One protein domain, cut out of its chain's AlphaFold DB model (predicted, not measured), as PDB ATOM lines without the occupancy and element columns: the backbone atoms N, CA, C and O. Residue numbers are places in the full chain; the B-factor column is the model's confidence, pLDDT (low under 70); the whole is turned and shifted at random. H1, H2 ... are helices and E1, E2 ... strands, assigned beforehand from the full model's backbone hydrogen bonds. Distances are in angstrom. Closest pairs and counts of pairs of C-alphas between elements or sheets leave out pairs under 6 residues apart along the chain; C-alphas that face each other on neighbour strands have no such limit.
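What this domain is: This is residues 185 to 269 and 302 to 322 of the 322 residues of an uncharacterized protein of Pseudoalteromonas caenipelagi (UniProt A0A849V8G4). A twisted four-stranded antiparallel sheet, E2-E3-E4-E5, has helix H1 across one face; the loop with E1 and loop 214 to 230 reach away. The 106 printed residues hold E1 to E5, then H1; the class is mixed, with under half in named elements. It is compact, radius of gyration of the C-alphas 14.3 A, spanning 43 by 37 by 24 A.

How they stand to each other: E1, residues 195 to 198, pairs with no named strand. Next, E2 at 204 to 206, E3 at 211 to 213, E4 at 231 to 239 and E5 at 251 to 259 form a meander, successive antiparallel hairpins; find N 204 and O 213 at 2.8 A, N 212 and O 237 at 2.8 A, N 234 and O 256 at 2.9 A. H1, residues 302 to 316, is on one face, giving two layers, at a height over the sheet of 8.1 A, across the strands at 79 degrees to E5 on the local plane; its closest C-alphas to E5 are Cys 311 and Thr 256, 6.6 A. Every O i to N i+4 pair in H1 is within hydrogen-bond range.

Where its parts are: Find E1's C-alpha 195 at (37.565, -15.918, -50.212). E4 spans 26.0 A, E5 26.2 A; H1 runs 20.6 A to C-alpha 316 at (9.724, -17.831, -36.365).

The domain as a whole: Residues 270 to 301 are not printed, a 14.6 A C-alpha gap. Links E3 to E4 and E4 to E5 are long. Low pLDDT includes 187 to 199 and 218 to 230.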
ATOM      1  N   TYR A 185      19.931  -5.049 -48.311       83.25
ATOM      2  CA  TYR A 185      20.919  -6.129 -48.266       83.25
ATOM      3  C   TYR A 185      20.500  -7.314 -47.396       83.25
ATOM      4  O   TYR A 185      19.828  -7.168 -46.369       83.25
ATOM      5  N   ILE A 186      20.968  -8.494 -47.802       75.75
ATOM      6  CA  ILE A 186      20.907  -9.757 -47.070       75.75
ATOM      7  C   ILE A 186      22.326 -10.268 -46.892       75.75
ATOM      8  O   ILE A 186      23.024 -10.547 -47.864       75.75
ATOM      9  N   GLY A 187      22.760 -10.435 -45.650       67.06
ATOM     10  CA  GLY A 187      24.065 -11.009 -45.374       67.06
ATOM     11  C   GLY A 187      24.537 -10.786 -43.943       67.06
ATOM     12  O   GLY A 187      23.885 -10.063 -43.186       67.06
ATOM     13  N   PRO A 188      25.674 -11.404 -43.583       64.50
ATOM     14  CA  PRO A 188      26.482 -12.292 -44.435       64.50
ATOM     15  C   PRO A 188      25.856 -13.697 -44.595       64.50
ATOM     16  O   PRO A 188      25.449 -14.306 -43.611       64.50
ATOM     17  N   LEU A 189      25.768 -14.229 -45.827       58.97
ATOM     18  CA  LEU A 189      25.089 -15.516 -46.114       58.97
ATOM     19  C   LEU A 189      25.992 -16.761 -46.065       58.97
ATOM     20  O   LEU A 189      25.482 -17.861 -45.850       58.97
ATOM     21  N   SER A 190      27.302 -16.590 -46.226       49.44
ATOM     22  CA  SER A 190      28.412 -17.429 -45.744       49.44
ATOM     23  C   SER A 190      29.723 -16.768 -46.196       49.44
ATOM     24  O   SER A 190      29.710 -15.844 -47.015       49.44
ATOM     25  N   HIS A 191      30.861 -17.257 -45.702       47.06
ATOM     26  CA  HIS A 191      32.149 -17.024 -46.356       47.06
ATOM     27  C   HIS A 191      32.213 -17.927 -47.595       47.06
ATOM     28  O   HIS A 191      31.776 -19.082 -47.546       47.06
ATOM     29  N   SER A 192      32.707 -17.416 -48.721       40.22
ATOM     30  CA  SER A 192      33.071 -18.276 -49.851       40.22
ATOM     31  C   SER A 192      34.159 -19.253 -49.389       40.22
ATOM     32  O   SER A 192      35.060 -18.846 -48.659       40.22
ATOM     33  N   ARG A 193      34.117 -20.523 -49.829       43.06
ATOM     34  CA  ARG A 193      35.143 -21.538 -49.491       43.06
ATOM     35  C   ARG A 193      36.576 -21.079 -49.800       43.06
ATOM     36  O   ARG A 193      37.497 -21.605 -49.190       43.06
ATOM     37  N   ASN A 194      36.749 -20.103 -50.698       51.66
ATOM     38  CA  ASN A 194      38.060 -19.653 -51.169       51.66
ATOM     39  C   ASN A 194      38.332 -18.149 -50.967       51.66
ATOM     40  O   ASN A 194      39.441 -17.720 -51.253       51.66
ATOM     41  N   ASN A 195      37.374 -17.353 -50.468       49.09
ATOM     42  CA  ASN A 195      37.565 -15.918 -50.212       49.09
ATOM     43  C   ASN A 195      36.947 -15.535 -48.859       49.09
ATOM     44  O   ASN A 195      35.740 -15.672 -48.670       49.09
ATOM     45  N   ASN A 196      37.754 -14.969 -47.953       52.75
ATOM     46  CA  ASN A 196      37.353 -14.446 -46.632       52.75
ATOM     47  C   ASN A 196      36.366 -13.256 -46.682       52.75
ATOM     48  O   ASN A 196      36.154 -12.586 -45.676       52.75
ATOM     49  N   SER A 197      35.773 -12.948 -47.835       54.16
ATOM     50  CA  SER A 197      34.814 -11.854 -47.964       54.16
ATOM     51  C   SER A 197      33.391 -12.356 -47.691       54.16
ATOM     52  O   SER A 197      32.969 -13.337 -48.312       54.16
ATOM     53  N   PRO A 198      32.640 -11.717 -46.777       56.88
ATOM     54  CA  PRO A 198      31.226 -12.014 -46.582       56.88
ATOM     55  C   PRO A 198      30.443 -11.786 -47.879       56.88
ATOM     56  O   PRO A 198      30.586 -10.748 -48.523       56.88
ATOM     57  N   VAL A 199      29.597 -12.749 -48.254       63.53
ATOM     58  CA  VAL A 199      28.678 -12.586 -49.387       63.53
ATOM     59  C   VAL A 199      27.428 -11.849 -48.914       63.53
ATOM     60  O   VAL A 199      26.688 -12.359 -48.063       63.53
ATOM     61  N   TYR A 200      27.198 -10.668 -49.484       71.81
ATOM     62  CA  TYR A 200      25.948  -9.920 -49.379       71.81
ATOM     63  C   TYR A 200      25.158 -10.075 -50.676       71.81
ATOM     64  O   TYR A 200      25.721  -9.971 -51.764       71.81
ATOM     65  N   LEU A 201      23.859 -10.321 -50.551       77.31
ATOM     66  CA  LEU A 201      22.916 -10.237 -51.657       77.31
ATOM     67  C   LEU A 201      22.148  -8.931 -51.560       77.31
ATOM     68  O   LEU A 201      21.762  -8.511 -50.470       77.31
ATOM     69  N   GLU A 202      21.900  -8.327 -52.707       80.38
ATOM     70  CA  GLU A 202      20.941  -7.244 -52.843       80.38
ATOM     71  C   GLU A 202      19.524  -7.820 -52.957       80.38
ATOM     72  O   GLU A 202      19.328  -8.924 -53.472       80.38
ATOM     73  N   GLY A 203      18.546  -7.098 -52.426       85.94
ATOM     74  CA  GLY A 203      17.140  -7.479 -52.473       85.94
ATOM     75  C   GLY A 203      16.246  -6.259 -52.627       85.94
ATOM     76  O   GLY A 203      16.721  -5.202 -53.020       85.94
ATOM     77  N   VAL A 204      14.964  -6.403 -52.299       91.06
ATOM     78  CA  VAL A 204      14.012  -5.288 -52.216       91.06
ATOM     79  C   VAL A 204      13.651  -4.993 -50.766       91.06
ATOM     80  O   VAL A 204      13.519  -5.895 -49.938       91.06
ATOM     81  N   SER A 205      13.497  -3.709 -50.458       93.75
ATOM     82  CA  SER A 205      13.184  -3.208 -49.122       93.75
ATOM     83  C   SER A 205      11.673  -3.193 -48.843       93.75
ATOM     84  O   SER A 205      10.923  -2.457 -49.488       93.75
ATOM     85  N   LEU A 206      11.249  -3.929 -47.819       94.69
ATOM     86  CA  LEU A 206       9.877  -4.004 -47.302       94.69
ATOM     87  C   LEU A 206       9.825  -3.493 -45.851       94.69
ATOM     88  O   LEU A 206      10.864  -3.463 -45.176       94.69
ATOM     89  N   PHE A 207       8.644  -3.109 -45.360       94.75
ATOM     90  CA  PHE A 207       8.425  -2.661 -43.975       94.75
ATOM     91  C   PHE A 207       9.414  -1.565 -43.549       94.75
ATOM     92  O   PHE A 207      10.243  -1.755 -42.650       94.75
ATOM     93  N   ASN A 208       9.436  -0.475 -44.313       93.81
ATOM     94  CA  ASN A 208      10.347   0.664 -44.182       93.81
ATOM     95  C   ASN A 208      11.838   0.267 -44.031       93.81
ATOM     96  O   ASN A 208      12.633   0.920 -43.350       93.81
ATOM     97  N   GLY A 209      12.223  -0.840 -44.671       92.69
ATOM     98  CA  GLY A 209      13.580  -1.375 -44.674       92.69
ATOM     99  C   GLY A 209      13.935  -2.268 -43.503       92.69
ATOM    100  O   GLY A 209      15.085  -2.691 -43.423       92.69
ATOM    101  N   SER A 210      12.994  -2.615 -42.627       93.44
ATOM    102  CA  SER A 210      13.205  -3.641 -41.598       93.44
ATOM    103  C   SER A 210      13.353  -5.041 -42.194       93.44
ATOM    104  O   SER A 210      14.153  -5.840 -41.699       93.44
ATOM    105  N   VAL A 211      12.698  -5.306 -43.328       94.19
ATOM    106  CA  VAL A 211      12.818  -6.557 -44.078       94.19
ATOM    107  C   VAL A 211      13.448  -6.292 -45.440       94.19
ATOM    108  O   VAL A 211      13.008  -5.428 -46.188       94.19
ATOM    109  N   THR A 212      14.472  -7.066 -45.784       93.38
ATOM    110  CA  THR A 212      14.971  -7.162 -47.160       93.38
ATOM    111  C   THR A 212      14.544  -8.508 -47.733       93.38
ATOM    112  O   THR A 212      14.953  -9.540 -47.199       93.38
ATOM    113  N   LEU A 213      13.765  -8.510 -48.811       91.88
ATOM    114  CA  LEU A 213      13.392  -9.707 -49.567       91.88
ATOM    115  C   LEU A 213      14.432  -9.975 -50.660       91.88
ATOM    116  O   LEU A 213      14.707  -9.110 -51.486       91.88
ATOM    117  N   GLY A 214      15.022 -11.166 -50.653       86.12
ATOM    118  CA  GLY A 214      16.094 -11.537 -51.569       86.12
ATOM    119  C   GLY A 214      15.610 -12.148 -52.875       86.12
ATOM    120  O   GLY A 214      14.424 -12.450 -53.022       86.12
ATOM    121  N   PRO A 215      16.540 -12.393 -53.811       79.25
ATOM    122  CA  PRO A 215      16.232 -13.150 -55.011       79.25
ATOM    123  C   PRO A 215      15.850 -14.590 -54.652       79.25
ATOM    124  O   PRO A 215      16.329 -15.149 -53.660       79.25
ATOM    125  N   SER A 216      15.020 -15.205 -55.490       77.69
ATOM    126  CA  SER A 216      14.690 -16.618 -55.339       77.69
ATOM    127  C   SER A 216      15.821 -17.520 -55.830       77.69
ATOM    128  O   SER A 216      16.466 -17.266 -56.850       77.69
ATOM    129  N   PHE A 217      16.058 -18.603 -55.093       72.31
ATOM    130  CA  PHE A 217      17.038 -19.627 -55.431       72.31
ATOM    131  C   PHE A 217      16.320 -20.921 -55.789       72.31
ATOM    132  O   PHE A 217      15.693 -21.547 -54.935       72.31
ATOM    133  N   VAL A 218      16.444 -21.339 -57.045       66.19
ATOM    134  CA  VAL A 218      16.070 -22.691 -57.472       66.19
ATOM    135  C   VAL A 218      17.261 -23.609 -57.201       66.19
ATOM    136  O   VAL A 218      18.399 -23.270 -57.538       66.19
ATOM    137  N   GLY A 219      17.023 -24.753 -56.561       55.22
ATOM    138  CA  GLY A 219      18.076 -25.730 -56.297       55.22
ATOM    139  C   GLY A 219      18.742 -26.195 -57.598       55.22
ATOM    140  O   GLY A 219      18.069 -26.662 -58.511       55.22
ATOM    141  N   SER A 220      20.069 -26.079 -57.688       48.03
ATOM    142  CA  SER A 220      20.869 -26.649 -58.778       48.03
ATOM    143  C   SER A 220      21.688 -27.800 -58.212       48.03
ATOM    144  O   SER A 220      22.586 -27.578 -57.399       48.03
ATOM    145  N   SER A 221      21.394 -29.037 -58.616       43.41
ATOM    146  CA  SER A 221      22.166 -30.199 -58.178       43.41
ATOM    147  C   SER A 221      23.530 -30.220 -58.876       43.41
ATOM    148  O   SER A 221      23.659 -30.690 -60.004       43.41
ATOM    149  N   GLY A 222      24.559 -29.714 -58.200       37.34
ATOM    150  CA  GLY A 222      25.949 -30.056 -58.480       37.34
ATOM    151  C   GLY A 222      26.468 -30.989 -57.390       37.34
ATOM    152  O   GLY A 222      26.515 -30.598 -56.225       37.34
ATOM    153  N   GLY A 223      26.853 -32.214 -57.751       38.84
ATOM    154  CA  GLY A 223      27.660 -33.095 -56.903       38.84
ATOM    155  C   GLY A 223      26.910 -34.203 -56.170       38.84
ATOM    156  O   GLY A 223      27.184 -35.352 -56.460       38.84
ATOM    157  N   ASP A 224      26.012 -33.901 -55.225       39.59
ATOM    158  CA  ASP A 224      25.432 -34.966 -54.371       39.59
ATOM    159  C   ASP A 224      24.181 -34.557 -53.561       39.59
ATOM    160  O   ASP A 224      23.802 -35.205 -52.585       39.59
ATOM    161  N   ALA A 225      23.496 -33.471 -53.934       39.47
ATOM    162  CA  ALA A 225      22.349 -32.974 -53.174       39.47
ATOM    163  C   ALA A 225      21.031 -33.161 -53.939       39.47
ATOM    164  O   ALA A 225      20.781 -32.520 -54.959       39.47
ATOM    165  N   ARG A 226      20.184 -34.051 -53.410       38.69
ATOM    166  CA  ARG A 226      18.815 -34.352 -53.855       38.69
ATOM    167  C   ARG A 226      17.856 -33.196 -53.534       38.69
ATOM    168  O   ARG A 226      16.992 -33.337 -52.675       38.69
ATOM    169  N   PHE A 227      18.010 -32.053 -54.192       48.22
ATOM    170  CA  PHE A 227      16.971 -31.021 -54.192       48.22
ATOM    171  C   PHE A 227      16.079 -31.217 -55.418       48.22
ATOM    172  O   PHE A 227      16.578 -31.348 -56.535       48.22
ATOM    173  N   SER A 228      14.767 -31.292 -55.202       52.41
ATOM    174  CA  SER A 228      13.769 -31.329 -56.268       52.41
ATOM    175  C   SER A 228      13.763 -29.989 -57.008       52.41
ATOM    176  O   SER A 228      13.725 -28.928 -56.388       52.41
ATOM    177  N   TYR A 229      13.781 -30.040 -58.342       59.41
ATOM    178  CA  TYR A 229      13.728 -28.867 -59.228       59.41
ATOM    179  C   TYR A 229      12.426 -28.049 -59.092       59.41
ATOM    180  O   TYR A 229      12.326 -26.955 -59.641       59.41
ATOM    181  N   ASP A 230      11.465 -28.555 -58.316       64.94
ATOM    182  CA  ASP A 230      10.136 -27.985 -58.102       64.94
ATOM    183  C   ASP A 230      10.050 -27.115 -56.834       64.94
ATOM    184  O   ASP A 230       8.956 -26.746 -56.416       64.94
ATOM    185  N   VAL A 231      11.182 -26.804 -56.186       72.94
ATOM    186  CA  VAL A 231      11.225 -25.989 -54.962       72.94
ATOM    187  C   VAL A 231      12.117 -24.761 -55.143       72.94
ATOM    188  O   VAL A 231      13.253 -24.844 -55.615       72.94
ATOM    189  N   CYS A 232      11.612 -23.608 -54.712       77.38
ATOM    190  CA  CYS A 232      12.344 -22.350 -54.603       77.38
ATOM    191  C   CYS A 232      12.606 -22.014 -53.134       77.38
ATOM    192  O   CYS A 232      11.716 -22.154 -52.297       77.38
ATOM    193  N   SER A 233      13.805 -21.522 -52.818       80.88
ATOM    194  CA  SER A 233      14.120 -20.938 -51.513       80.88
ATOM    195  C   SER A 233      14.201 -19.418 -51.602       80.88
ATOM    196  O   SER A 233      14.831 -18.884 -52.516       80.88
ATOM    197  N   ILE A 234      13.586 -18.733 -50.638       84.56
ATOM    198  CA  ILE A 234      13.583 -17.273 -50.528       84.56
ATOM    199  C   ILE A 234      14.291 -16.873 -49.232       84.56
ATOM    200  O   ILE A 234      13.845 -17.270 -48.151       84.56
ATOM    201  N   PRO A 235      15.393 -16.108 -49.295       87.25
ATOM    202  CA  PRO A 235      15.979 -15.506 -48.115       87.25
ATOM    203  C   PRO A 235      15.355 -14.138 -47.824       87.25
ATOM    204  O   PRO A 235      15.152 -13.317 -48.717       87.25
ATOM    205  N   PHE A 236      15.160 -13.872 -46.540       90.06
ATOM    206  CA  PHE A 236      14.814 -12.576 -45.982       90.06
ATOM    207  C   PHE A 236      15.905 -12.138 -45.009       90.06
ATOM    208  O   PHE A 236      16.484 -12.964 -44.304       90.06
ATOM    209  N   SER A 237      16.155 -10.836 -44.934       91.75
ATOM    210  CA  SER A 237      16.928 -10.214 -43.856       91.75
ATOM    211  C   SER A 237      15.981  -9.382 -43.004       91.75
ATOM    212  O   SER A 237      15.440  -8.399 -43.501       91.75
ATOM    213  N   VAL A 238      15.760  -9.775 -41.755       92.62
ATOM    214  CA  VAL A 238      14.740  -9.207 -40.858       92.62
ATOM    215  C   VAL A 238      15.431  -8.568 -39.660       92.62
ATOM    216  O   VAL A 238      16.375  -9.146 -39.125       92.62
ATOM    217  N   ASN A 239      14.989  -7.394 -39.211       92.12
ATOM    218  CA  ASN A 239      15.468  -6.825 -37.948       92.12
ATOM    219  C   ASN A 239      15.316  -7.842 -36.805       92.12
ATOM    220  O   ASN A 239      14.267  -8.465 -36.652       92.12
ATOM    221  N   ARG A 240      16.347  -8.006 -35.966       89.06
ATOM    222  CA  ARG A 240      16.330  -9.042 -34.910       89.06
ATOM    223  C   ARG A 240      15.236  -8.854 -33.861       89.06
ATOM    224  O   ARG A 240      14.828  -9.822 -33.229       89.06
ATOM    225  N   ASN A 241      14.805  -7.616 -33.652       88.12
ATOM    226  CA  ASN A 241      13.721  -7.251 -32.743       88.12
ATOM    227  C   ASN A 241      12.335  -7.294 -33.413       88.12
ATOM    228  O   ASN A 241      11.357  -6.944 -32.762       88.12
ATOM    229  N   PHE A 242      12.254  -7.673 -34.697       84.81
ATOM    230  CA  PHE A 242      11.036  -7.657 -35.514       84.81
ATOM    231  C   PHE A 242      10.343  -6.283 -35.612       84.81
ATOM    232  O   PHE A 242       9.187  -6.197 -36.018       84.81
ATOM    233  N   ASN A 243      11.040  -5.191 -35.274       86.88
ATOM    234  CA  ASN A 243      10.525  -3.834 -35.423       86.88
ATOM    235  C   ASN A 243      10.406  -3.479 -36.909       86.88
ATOM    236  O   ASN A 243      11.404  -3.541 -37.628       86.88
ATOM    237  N   THR A 244       9.220  -3.045 -37.337       87.56
ATOM    238  CA  THR A 244       8.922  -2.656 -38.723       87.56
ATOM    239  C   THR A 244       9.089  -1.162 -39.005       87.56
ATOM    240  O   THR A 244       8.919  -0.725 -40.136       87.56
ATOM    241  N   THR A 245       9.460  -0.358 -38.004       88.94
ATOM    242  CA  THR A 245       9.497   1.108 -38.143       88.94
ATOM    243  C   THR A 245      10.604   1.583 -39.078       88.94
ATOM    244  O   THR A 245      10.390   2.520 -39.836       88.94
ATOM    245  N   ASN A 246      11.802   0.994 -39.010       90.69
ATOM    246  CA  ASN A 246      12.966   1.388 -39.810       90.69
ATOM    247  C   ASN A 246      13.910   0.196 -40.009       90.69
ATOM    248  O   ASN A 246      13.959  -0.707 -39.176       90.69
ATOM    249  N   GLY A 247      14.725   0.229 -41.062       90.50
ATOM    250  CA  GLY A 247      15.842  -0.704 -41.218       90.50
ATOM    251  C   GLY A 247      16.936  -0.521 -40.165       90.50
ATOM    252  O   GLY A 247      17.399   0.595 -39.926       90.50
ATOM    253  N   GLU A 248      17.380  -1.626 -39.564       90.62
ATOM    254  CA  GLU A 248      18.463  -1.650 -38.580       90.62
ATOM    255  C   GLU A 248      19.692  -2.398 -39.117       90.62
ATOM    256  O   GLU A 248      19.597  -3.279 -39.972       90.62
ATOM    257  N   SER A 249      20.874  -2.069 -38.590       88.12
ATOM    258  CA  SER A 249      22.122  -2.768 -38.928       88.12
ATOM    259  C   SER A 249      22.145  -4.216 -38.424       88.12
ATOM    260  O   SER A 249      22.841  -5.066 -38.978       88.12
ATOM    261  N   SER A 250      21.382  -4.499 -37.366       87.19
ATOM    262  CA  SER A 250      21.300  -5.804 -36.723       87.19
ATOM    263  C   SER A 250      20.125  -6.604 -37.278       87.19
ATOM    264  O   SER A 250      18.999  -6.529 -36.781       87.19
ATOM    265  N   LYS A 251      20.403  -7.411 -38.306       88.62
ATOM    266  CA  LYS A 251      19.415  -8.302 -38.922       88.62
ATOM    267  C   LYS A 251      19.723  -9.781 -38.685       88.62
ATOM    268  O   LYS A 251      20.855 -10.164 -38.365       88.62
ATOM    269  N   CYS A 252      18.698 -10.618 -38.782       87.56
ATOM    270  CA  CYS A 252      18.792 -12.068 -38.885       87.56
ATOM    271  C   CYS A 252      18.321 -12.517 -40.268       87.56
ATOM    272  O   CYS A 252      17.532 -11.843 -40.927       87.56
ATOM    273  N   ILE A 253      18.830 -13.662 -40.715       87.06
ATOM    274  CA  ILE A 253      18.443 -14.236 -41.998       87.06
ATOM    275  C   ILE A 253      17.386 -15.304 -41.742       87.06
ATOM    276  O   ILE A 253      17.629 -16.252 -40.996       87.06
ATOM    277  N   VAL A 254      16.243 -15.160 -42.401       86.75
ATOM    278  CA  VAL A 254      15.174 -16.159 -42.454       86.75
ATOM    279  C   VAL A 254      15.170 -16.758 -43.853       86.75
ATOM    280  O   VAL A 254      15.352 -16.039 -44.829       86.75
ATOM    281  N   ARG A 255      15.002 -18.074 -43.975       85.88
ATOM    282  CA  ARG A 255      14.865 -18.738 -45.277       85.88
ATOM    283  C   ARG A 255      13.592 -19.559 -45.293       85.88
ATOM    284  O   ARG A 255      13.397 -20.386 -44.407       85.88
ATOM    285  N   THR A 256      12.775 -19.355 -46.314       84.88
ATOM    286  CA  THR A 256      11.557 -20.134 -46.547       84.88
ATOM    287  C   THR A 256      11.645 -20.895 -47.860       84.88
ATOM    288  O   THR A 256      12.519 -20.638 -48.695       84.88
ATOM    289  N   THR A 257      10.764 -21.875 -48.018       84.12
ATOM    290  CA  THR A 257      10.696 -22.765 -49.178       84.12
ATOM    291  C   THR A 257       9.297 -22.746 -49.773       84.12
ATOM    292  O   THR A 257       8.311 -22.706 -49.041       84.12
ATOM    293  N   HIS A 258       9.212 -22.760 -51.101       82.25
ATOM    294  CA  HIS A 258       7.981 -22.596 -51.874       82.25
ATOM    295  C   HIS A 258       7.970 -23.578 -53.049       82.25
ATOM    296  O   HIS A 258       9.024 -23.866 -53.614       82.25
ATOM    297  N   ASN A 259       6.794 -24.074 -53.439       77.06
ATOM    298  CA  ASN A 259       6.644 -24.847 -54.681       77.06
ATOM    299  C   ASN A 259       6.896 -23.950 -55.891       77.06
ATOM    300  O   ASN A 259       6.407 -22.832 -55.898       77.06
ATOM    301  N   LEU A 260       7.555 -24.413 -56.946       74.19
ATOM    302  CA  LEU A 260       7.626 -23.671 -58.204       74.19
ATOM    303  C   LEU A 260       6.206 -23.484 -58.782       74.19
ATOM    304  O   LEU A 260       5.411 -24.421 -58.810       74.19
ATOM    305  N   SER A 261       5.870 -22.267 -59.217       72.12
ATOM    306  CA  SER A 261       4.521 -21.906 -59.694       72.12
ATOM    307  C   SER A 261       4.580 -20.840 -60.792       72.12
ATOM    308  O   SER A 261       5.562 -20.111 -60.897       72.12
ATOM    309  N   PHE A 262       3.517 -20.686 -61.582       68.25
ATOM    310  CA  PHE A 262       3.417 -19.632 -62.605       68.25
ATOM    311  C   PHE A 262       3.476 -18.209 -62.037       68.25
ATOM    312  O   PHE A 262       3.891 -17.295 -62.737       68.25
ATOM    313  N   ASN A 263       3.067 -18.010 -60.782       68.62
ATOM    314  CA  ASN A 263       3.207 -16.731 -60.077       68.62
ATOM    315  C   ASN A 263       4.498 -16.640 -59.243       68.62
ATOM    316  O   ASN A 263       4.663 -15.689 -58.481       68.62
ATOM    317  N   SER A 264       5.407 -17.614 -59.364       75.75
ATOM    318  CA  SER A 264       6.731 -17.509 -58.754       75.75
ATOM    319  C   SER A 264       7.568 -16.471 -59.488       75.75
ATOM    320  O   SER A 264       7.547 -16.385 -60.714       75.75
ATOM    321  N   PHE A 265       8.347 -15.696 -58.743       76.19
ATOM    322  CA  PHE A 265       9.415 -14.906 -59.341       76.19
ATOM    323  C   PHE A 265      10.696 -15.742 -59.338       76.19
ATOM    324  O   PHE A 265      11.135 -16.202 -58.284       76.19
ATOM    325  N   SER A 266      11.283 -15.977 -60.516       64.19
ATOM    326  CA  SER A 266      12.576 -16.654 -60.683       64.19
ATOM    327  C   SER A 266      13.685 -15.603 -60.825       64.19
ATOM    328  O   SER A 266      13.769 -14.904 -61.832       64.19
ATOM    329  N   GLY A 267      14.532 -15.454 -59.803       69.56
ATOM    330  CA  GLY A 267      15.567 -14.415 -59.758       69.56
ATOM    331  C   GLY A 267      15.177 -13.190 -58.915       69.56
ATOM    332  O   GLY A 267      14.505 -13.357 -57.891       69.56
ATOM    333  N   PRO A 268      15.657 -11.978 -59.260       73.69
ATOM    334  CA  PRO A 268      15.449 -10.790 -58.450       73.69
ATOM    335  C   PRO A 268      14.064 -10.193 -58.696       73.69
ATOM    336  O   PRO A 268      13.559 -10.160 -59.822       73.69
ATOM    337  N   LEU A 269      13.495  -9.642 -57.632       83.62
ATOM    338  CA  LEU A 269      12.492  -8.596 -57.753       83.62
ATOM    339  C   LEU A 269      13.207  -7.253 -57.855       83.62
ATOM    340  O   LEU A 269      14.234  -7.042 -57.212       83.62
ATOM    341  N   SER A 302       1.825  -4.120 -50.660       92.19
ATOM    342  CA  SER A 302       0.933  -4.730 -49.671       92.19
ATOM    343  C   SER A 302       0.862  -6.255 -49.795       92.19
ATOM    344  O   SER A 302       0.889  -6.954 -48.784       92.19
ATOM    345  N   ALA A 303       0.823  -6.786 -51.022       91.31
ATOM    346  CA  ALA A 303       0.809  -8.226 -51.262       91.31
ATOM    347  C   ALA A 303       2.141  -8.873 -50.856       91.31
ATOM    348  O   ALA A 303       2.141  -9.921 -50.208       91.31
ATOM    349  N   LEU A 304       3.272  -8.238 -51.192       92.94
ATOM    350  CA  LEU A 304       4.598  -8.717 -50.794       92.94
ATOM    351  C   LEU A 304       4.810  -8.654 -49.281       92.94
ATOM    352  O   LEU A 304       5.375  -9.586 -48.721       92.94
ATOM    353  N   GLU A 305       4.368  -7.588 -48.620       94.25
ATOM    354  CA  GLU A 305       4.504  -7.408 -47.173       94.25
ATOM    355  C   GLU A 305       3.622  -8.389 -46.407       94.25
ATOM    356  O   GLU A 305       4.122  -9.089 -45.526       94.25
ATOM    357  N   CYS A 306       2.355  -8.551 -46.800       91.62
ATOM    358  CA  CYS A 306       1.481  -9.568 -46.217       91.62
ATOM    359  C   CYS A 306       2.097 -10.970 -46.345       91.62
ATOM    360  O   CYS A 306       2.243 -11.685 -45.354       91.62
ATOM    361  N   TRP A 307       2.551 -11.327 -47.548       91.88
ATOM    362  CA  TRP A 307       3.188 -12.614 -47.808       91.88
ATOM    363  C   TRP A 307       4.504 -12.801 -47.040       91.88
ATOM    364  O   TRP A 307       4.740 -13.868 -46.473       91.88
ATOM    365  N   ALA A 308       5.359 -11.778 -46.976       92.50
ATOM    366  CA  ALA A 308       6.607 -11.826 -46.222       92.50
ATOM    367  C   ALA A 308       6.347 -11.986 -44.717       92.50
ATOM    368  O   ALA A 308       7.037 -12.766 -44.060       92.50
ATOM    369  N   SER A 309       5.327 -11.307 -44.180       91.75
ATOM    370  CA  SER A 309       4.891 -11.460 -42.788       91.75
ATOM    371  C   SER A 309       4.442 -12.896 -42.494       91.75
ATOM    372  O   SER A 309       4.904 -13.489 -41.518       91.75
ATOM    373  N   ASP A 310       3.641 -13.508 -43.374       89.69
ATOM    374  CA  ASP A 310       3.229 -14.912 -43.242       89.69
ATOM    375  C   ASP A 310       4.416 -15.885 -43.341       89.69
ATOM    376  O   ASP A 310       4.506 -16.841 -42.567       89.69
ATOM    377  N   CYS A 311       5.369 -15.623 -44.240       88.69
ATOM    378  CA  CYS A 311       6.592 -16.416 -44.382       88.69
ATOM    379  C   CYS A 311       7.461 -16.384 -43.124       88.69
ATOM    380  O   CYS A 311       7.928 -17.419 -42.643       88.69
ATOM    381  N   ILE A 312       7.671 -15.188 -42.577       88.19
ATOM    382  CA  ILE A 312       8.465 -14.987 -41.366       88.19
ATOM    383  C   ILE A 312       7.748 -15.596 -40.159       88.19
ATOM    384  O   ILE A 312       8.403 -16.239 -39.336       88.19
ATOM    385  N   TYR A 313       6.421 -15.480 -40.083       87.88
ATOM    386  CA  TYR A 313       5.615 -16.114 -39.044       87.88
ATOM    387  C   TYR A 313       5.716 -17.640 -39.092       87.88
ATOM    388  O   TYR A 313       5.973 -18.260 -38.064       87.88
ATOM    389  N   ALA A 314       5.613 -18.252 -40.274       83.06
ATOM    390  CA  ALA A 314       5.745 -19.700 -40.419       83.06
ATOM    391  C   ALA A 314       7.120 -20.229 -39.964       83.06
ATOM    392  O   ALA A 314       7.214 -21.348 -39.464       83.06
ATOM    393  N   PHE A 315       8.186 -19.433 -40.113       81.56
ATOM    394  CA  PHE A 315       9.533 -19.801 -39.667       81.56
ATOM    395  C   PHE A 315       9.789 -19.515 -38.180       81.56
ATOM    396  O   PHE A 315      10.463 -20.294 -37.509       81.56
ATOM    397  N   SER A 316       9.311 -18.376 -37.670       80.94
ATOM    398  CA  SER A 316       9.724 -17.831 -36.365       80.94
ATOM    399  C   SER A 316       8.635 -17.820 -35.290       80.94
ATOM    400  O   SER A 316       8.950 -17.639 -34.117       80.94
ATOM    401  N   GLY A 317       7.364 -17.963 -35.668       81.25
ATOM    402  CA  GLY A 317       6.208 -17.724 -34.800       81.25
ATOM    403  C   GLY A 317       5.911 -16.243 -34.526       81.25
ATOM    404  O   GLY A 317       4.942 -15.943 -33.831       81.25
ATOM    405  N   ALA A 318       6.700 -15.305 -35.064       78.19
ATOM    406  CA  ALA A 318       6.488 -13.865 -34.919       78.19
ATOM    407  C   ALA A 318       5.860 -13.271 -36.187       78.19
ATOM    408  O   ALA A 318       6.357 -13.483 -37.292       78.19
ATOM    409  N   ARG A 319       4.763 -12.522 -36.029       78.69
ATOM    410  CA  ARG A 319       4.090 -11.821 -37.131       78.69
ATOM    411  C   ARG A 319       4.569 -10.373 -37.171       78.69
ATOM    412  O   ARG A 319       4.619  -9.713 -36.134       78.69
ATOM    413  N   LEU A 320       4.913  -9.888 -38.359       82.88
ATOM    414  CA  LEU A 320       5.233  -8.479 -38.567       82.88
ATOM    415  C   LEU A 320       3.934  -7.682 -38.705       82.88
ATOM    416  O   LEU A 320       2.989  -8.161 -39.336       82.88
ATOM    417  N   GLY A 321       3.891  -6.488 -38.111       71.56
ATOM    418  CA  GLY A 321       2.778  -5.559 -38.300       71.56
ATOM    419  C   GLY A 321       2.722  -5.121 -39.760       71.56
ATOM    420  O   GLY A 321       3.705  -4.565 -40.249       71.56
ATOM    421  N   VAL A 322       1.604  -5.424 -40.422       60.47
ATOM    422  CA  VAL A 322       1.243  -4.959 -41.770       60.47
ATOM    423  C   VAL A 322       0.267  -3.803 -41.622       60.47
ATOM    424  O   VAL A 322      -0.618  -3.921 -40.740       60.47
TER     425      VAL A 322